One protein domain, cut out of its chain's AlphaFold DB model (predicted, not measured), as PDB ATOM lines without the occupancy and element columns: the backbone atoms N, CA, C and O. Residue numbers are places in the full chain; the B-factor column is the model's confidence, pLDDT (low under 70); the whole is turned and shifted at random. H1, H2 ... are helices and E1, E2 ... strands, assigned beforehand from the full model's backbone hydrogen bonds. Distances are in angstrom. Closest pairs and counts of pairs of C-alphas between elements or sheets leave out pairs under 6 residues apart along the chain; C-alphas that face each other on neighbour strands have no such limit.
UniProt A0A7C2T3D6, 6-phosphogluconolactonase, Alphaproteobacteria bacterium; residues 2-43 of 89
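This is residues 2 to 43 of the 89 residues of the protein "6-phosphogluconolactonase" of Alphaproteobacteria bacterium (UniProt A0A7C2T3D6). A two-stranded hairpin, E1 and E2, forms an elongated strip with a short helix before it and another after it in the printed part: H1 packs on one face of it, mainly over E1, and H2 sits at the end of the strip where E1 begins and E2 ends, next to H1. The loop of residues 20 to 30 joins the two strands at the opposite end of the strip. The printed part has 42 residues, with two named helices and two named strands in the order H1, E1, E2, H2; the sheet's order is E1 - E2, antiparallel, and the class is mixed, helices and strands. The whole is only just loose, close to compact, with a radius of gyration of the C-alphas of 11.0 A, and the C-alphas span 32 by 17 by 10 A.

The first element is H1, residues 5 to 10. A tight link of 4 residues joins it to E1, residues 15 to 19. The closest C-alphas of H1 and E1 are those of Ala 8 and Ala 16, 5.3 A apart. E1 and E2, residues 31 to 35, form a hairpin of antiparallel neighbour strands, with 150 degrees between their directions. C-alphas 15 and 35, which face each other, are 4.4 A apart. N 16 and O 34 are within hydrogen-bond range at 2.9 A, and so are N 32 and O 18 at 2.8 A. The closest C-alphas of H1 and E2 are those of Ala 8 and Leu 35, 7.1 A apart. A tight link of 1 residue leads from E2 to H2, residues 37 to 41. H1 and H2 touch, with the C-alphas of Ile 9 and Leu 37 closest at 5.1 A. In H1 and H2 every O i to N i+4 pair is within hydrogen-bond range.

H1 runs from Leu 5, with its C-alpha at (181.046, 117.346, 129.869), to Ser 10, 8.7 A from first to last C-alpha. E1 runs from Val 15, with its C-alpha at (174.043, 112.340, 137.139), to Arg 19, 13.4 A. E2 runs from Asp 31 to Leu 35, 13.8 A. H2 runs from Leu 37 to Arg 41, 5.9 A, and C-alpha 41 stands at (172.348, 103.958, 127.705).

The two C-alphas farthest apart are those of Ala 24 and Gly 42, at 32.1 A. The link from E1 to E2, of 11 residues, is long. The printed part, residues 2 to 43, has no cut. The mean pLDDT of the printed part is 93.6, and no printed residue is under 70.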
ATOM      1  N   ALA A   2     181.243 123.306 127.081       86.00
ATOM      2  CA  ALA A   2     180.691 123.160 128.428       86.00
ATOM      3  C   ALA A   2     181.718 122.502 129.369       86.00
ATOM      4  O   ALA A   2     182.369 121.536 128.972       86.00
ATOM      5  N   GLU A   3     181.864 123.014 130.589       93.69
ATOM      6  CA  GLU A   3     182.700 122.411 131.636       93.69
ATOM      7  C   GLU A   3     181.961 121.218 132.260       93.69
ATOM      8  O   GLU A   3     180.740 121.258 132.413       93.69
ATOM      9  N   GLY A   4     182.681 120.153 132.622       93.44
ATOM     10  CA  GLY A   4     182.090 118.943 133.220       93.44
ATOM     11  C   GLY A   4     181.485 117.949 132.219       93.44
ATOM     12  O   GLY A   4     180.988 116.898 132.621       93.44
ATOM     13  N   LEU A   5     181.563 118.233 130.914       93.62
ATOM     14  CA  LEU A   5     181.046 117.346 129.869       93.62
ATOM     15  C   LEU A   5     181.709 115.954 129.890       93.62
ATOM     16  O   LEU A   5     181.014 114.949 129.755       93.62
ATOM     17  N   ASP A   6     183.019 115.884 130.132       94.75
ATOM     18  CA  ASP A   6     183.761 114.615 130.179       94.75
ATOM     19  C   ASP A   6     183.232 113.687 131.275       94.75
ATOM     20  O   ASP A   6     183.048 112.490 131.046       94.75
ATOM     21  N   ALA A   7     182.905 114.243 132.446       95.25
ATOM     22  CA  ALA A   7     182.314 113.492 133.549       95.25
ATOM     23  C   ALA A   7     180.908 112.980 133.198       95.25
ATOM     24  O   ALA A   7     180.546 111.870 133.575       95.25
ATOM     25  N   ALA A   8     180.128 113.746 132.431       96.56
ATOM     26  CA  ALA A   8     178.809 113.309 131.985       96.56
ATOM     27  C   ALA A   8     178.860 112.204 130.918       96.56
ATOM     28  O   ALA A   8     177.926 111.409 130.814       96.56
ATOM     29  N   ILE A   9     179.931 112.141 130.124       96.44
ATOM     30  CA  ILE A   9     180.095 111.146 129.056       96.44
ATOM     31  C   ILE A   9     180.765 109.869 129.572       96.44
ATOM     32  O   ILE A   9     180.337 108.772 129.214       96.44
ATOM     33  N   SER A  10     181.808 109.999 130.393       95.06
ATOM     34  CA  SER A  10     182.650 108.875 130.827       95.06
ATOM     35  C   SER A  10     182.398 108.407 132.261       95.06
ATOM     36  O   SER A  10     182.827 107.312 132.612       95.06
ATOM     37  N   GLY A  11     181.707 109.201 133.084       94.44
ATOM     38  CA  GLY A  11     181.460 108.877 134.488       94.44
ATOM     39  C   GLY A  11     180.404 107.791 134.711       94.44
ATOM     40  O   GLY A  11     179.459 107.635 133.933       94.44
ATOM     41  N   ASP A  12     180.542 107.083 135.834       94.25
ATOM     42  CA  ASP A  12     179.635 106.000 136.241       94.25
ATOM     43  C   ASP A  12     178.443 106.471 137.083       94.25
ATOM     44  O   ASP A  12     177.424 105.781 137.159       94.25
ATOM     45  N   ALA A  13     178.546 107.647 137.712       97.00
ATOM     46  CA  ALA A  13     177.438 108.231 138.460       97.00
ATOM     47  C   ALA A  13     176.228 108.458 137.533       97.00
ATOM     48  O   ALA A  13     176.410 108.769 136.356       97.00
ATOM     49  N   PRO A  14     174.981 108.346 138.026       97.31
ATOM     50  CA  PRO A  14     173.801 108.496 137.175       97.31
ATOM     51  C   PRO A  14     173.578 109.940 136.705       97.31
ATOM     52  O   PRO A  14     172.909 110.173 135.698       97.31
ATOM     53  N   VAL A  15     174.141 110.910 137.428       98.06
ATOM     54  CA  VAL A  15     174.043 112.340 137.139       98.06
ATOM     55  C   VAL A  15     175.407 113.014 137.241       98.06
ATOM     56  O   VAL A  15     176.267 112.571 138.001       98.06
ATOM     57  N   ALA A  16     175.581 114.106 136.501       97.56
ATOM     58  CA  ALA A  16     176.763 114.955 136.553       97.56
ATOM     59  C   ALA A  16     176.372 116.436 136.510       97.56
ATOM     60  O   ALA A  16     175.371 116.815 135.891       97.56
ATOM     61  N   ALA A  17     177.182 117.271 137.159       97.00
ATOM     62  CA  ALA A  17     177.104 118.715 137.010       97.00
ATOM     63  C   ALA A  17     177.826 119.139 135.724       97.00
ATOM     64  O   ALA A  17     178.940 118.689 135.453       97.00
ATOM     65  N   ILE A  18     177.195 120.013 134.945       95.44
ATOM     66  CA  ILE A  18     177.772 120.629 133.751       95.44
ATOM     67  C   ILE A  18     177.552 122.132 133.838       95.44
ATOM     68  O   ILE A  18     176.462 122.578 134.190       95.44
ATOM     69  N   ARG A  19     178.546 122.913 133.421       94.75
ATOM     70  CA  ARG A  19     178.372 124.345 133.173       94.75
ATOM     71  C   ARG A  19     178.408 124.627 131.679       94.75
ATOM     72  O   ARG A  19     179.416 124.401 131.013       94.75
ATOM     73  N   ALA A  20     177.297 125.095 131.129       90.88
ATOM     74  CA  ALA A  20     177.194 125.454 129.724       90.88
ATOM     75  C   ALA A  20     178.019 126.707 129.402       90.88
ATOM     76  O   ALA A  20     178.143 127.621 130.212       90.88
ATOM     77  N   ALA A  21     178.542 126.785 128.178       88.00
ATOM     78  CA  ALA A  21     179.103 128.040 127.693       88.00
ATOM     79  C   ALA A  21     177.976 129.064 127.480       88.00
ATOM     80  O   ALA A  21     176.949 128.728 126.874       88.00
ATOM     81  N   LYS A  22     178.185 130.311 127.926       87.62
ATOM     82  CA  LYS A  22     177.256 131.412 127.643       87.62
ATOM     83  C   LYS A  22     177.033 131.524 126.137       87.62
ATOM     84  O   LYS A  22     177.971 131.558 125.344       87.62
ATOM     85  N   SER A  23     175.768 131.534 125.754       86.31
ATOM     86  CA  SER A  23     175.308 131.618 124.370       86.31
ATOM     87  C   SER A  23     173.867 132.109 124.368       86.31
ATOM     88  O   SER A  23     173.195 132.028 125.395       86.31
ATOM     89  N   ALA A  24     173.363 132.551 123.214       83.12
ATOM     90  CA  ALA A  24     171.961 132.953 123.081       83.12
ATOM     91  C   ALA A  24     170.980 131.854 123.544       83.12
ATOM     92  O   ALA A  24     169.924 132.160 124.080       83.12
ATOM     93  N   ALA A  25     171.352 130.578 123.384       80.56
ATOM     94  CA  ALA A  25     170.538 129.443 123.812       80.56
ATOM     95  C   ALA A  25     170.671 129.107 125.309       80.56
ATOM     96  O   ALA A  25     169.748 128.539 125.882       80.56
ATOM     97  N   ALA A  26     171.817 129.393 125.935       81.81
ATOM     98  CA  ALA A  26     172.041 129.103 127.353       81.81
ATOM     99  C   ALA A  26     171.616 130.256 128.276       81.81
ATOM    100  O   ALA A  26     171.288 130.000 129.428       81.81
ATOM    101  N   GLY A  27     171.608 131.499 127.782       87.81
ATOM    102  CA  GLY A  27     171.336 132.676 128.605       87.81
ATOM    103  C   GLY A  27     172.356 132.839 129.736       87.81
ATOM    104  O   GLY A  27     173.534 132.500 129.576       87.81
ATOM    105  N   ASP A  28     171.894 133.362 130.873       90.38
ATOM    106  CA  ASP A  28     172.712 133.551 132.077       90.38
ATOM    107  C   ASP A  28     172.736 132.325 133.005       90.38
ATOM    108  O   ASP A  28     173.698 132.149 133.753       90.38
ATOM    109  N   GLU A  29     171.750 131.433 132.885       91.25
ATOM    110  CA  GLU A  29     171.628 130.211 133.687       91.25
ATOM    111  C   GLU A  29     172.474 129.078 133.094       91.25
ATOM    112  O   GLU A  29     172.019 128.211 132.337       91.25
ATOM    113  N   VAL A  30     173.766 129.123 133.408       93.94
ATOM    114  CA  VAL A  30     174.766 128.219 132.830       93.94
ATOM    115  C   VAL A  30     174.953 126.918 133.607       93.94
ATOM    116  O   VAL A  30     175.428 125.946 133.019       93.94
ATOM    117  N   ASP A  31     174.585 126.866 134.885       95.31
ATOM    118  CA  ASP A  31     174.750 125.674 135.720       95.31
ATOM    119  C   ASP A  31     173.630 124.654 135.464       95.31
ATOM    120  O   ASP A  31     172.446 124.985 135.425       95.31
ATOM    121  N   ARG A  32     174.005 123.386 135.260       94.25
ATOM    122  CA  ARG A  32     173.088 122.298 134.900       94.25
ATOM    123  C   ARG A  32     173.404 121.026 135.671       94.25
ATOM    124  O   ARG A  32     174.564 120.670 135.864       94.25
ATOM    125  N   LEU A  33     172.353 120.286 136.004       96.38
ATOM    126  CA  LEU A  33     172.428 118.869 136.343       96.38
ATOM    127  C   LEU A  33     171.936 118.069 135.132       96.38
ATOM    128  O   LEU A  33     170.882 118.380 134.579       96.38
ATOM    129  N   THR A  34     172.677 117.046 134.715       96.25
ATOM    130  CA  THR A  34     172.284 116.163 133.607       96.25
ATOM    131  C   THR A  34     172.374 114.701 134.012       96.25
ATOM    132  O   THR A  34     173.187 114.342 134.860       96.25
ATOM    133  N   LEU A  35     171.592 113.847 133.350       98.12
ATOM    134  CA  LEU A  35     171.875 112.415 133.317       98.12
ATOM    135  C   LEU A  35     173.182 112.166 132.558       98.12
ATOM    136  O   LEU A  35     173.469 112.850 131.569       98.12
ATOM    137  N   THR A  36     173.956 111.188 133.017       97.94
ATOM    138  CA  THR A  36     175.171 110.750 132.322       97.94
ATOM    139  C   THR A  36     174.845 109.801 131.175       97.94
ATOM    140  O   THR A  36     173.766 109.203 131.115       97.94
ATOM    141  N   LEU A  37     175.802 109.600 130.269       97.81
ATOM    142  CA  LEU A  37     175.689 108.592 129.217       97.81
ATOM    143  C   LEU A  37     175.436 107.196 129.799       97.81
ATOM    144  O   LEU A  37     174.648 106.442 129.229       97.81
ATOM    145  N   SER A  38     176.078 106.861 130.925       97.31
ATOM    146  CA  SER A  38     175.893 105.578 131.609       97.31
ATOM    147  C   SER A  38     174.437 105.373 132.036       97.31
ATOM    148  O   SER A  38     173.860 104.316 131.774       97.31
ATOM    149  N   ALA A  39     173.802 106.413 132.589       97.88
ATOM    150  CA  ALA A  39     172.385 106.371 132.935       97.88
ATOM    151  C   ALA A  39     171.484 106.248 131.697       97.88
ATOM    152  O   ALA A  39     170.590 105.404 131.663       97.88
ATOM    153  N   ILE A  40     171.730 107.058 130.660       97.69
ATOM    154  CA  ILE A  40     170.887 107.091 129.456       97.69
ATOM    155  C   ILE A  40     170.964 105.759 128.695       97.69
ATOM    156  O   ILE A  40     169.929 105.200 128.333       97.69
ATOM    157  N   ARG A  41     172.167 105.203 128.479       96.88
ATOM    158  CA  ARG A  41     172.348 103.958 127.705       96.88
ATOM    159  C   ARG A  41     171.712 102.736 128.371       96.88
ATOM    160  O   ARG A  41     171.428 101.768 127.671       96.88
ATOM    161  N   GLY A  42     171.474 102.786 129.684       96.25
ATOM    162  CA  GLY A  42     170.802 101.735 130.453       96.25
ATOM    163  C   GLY A  42     169.277 101.691 130.283       96.25
ATOM    164  O   GLY A  42     168.636 100.762 130.776       96.25
ATOM    165  N   ALA A  43     168.671 102.664 129.594       97.38
ATOM    166  CA  ALA A  43     167.231 102.677 129.354       97.38
ATOM    167  C   ALA A  43     166.789 101.532 128.422       97.38
ATOM    168  O   ALA A  43     167.470 101.199 127.454       97.38
TER     169      ALA A  43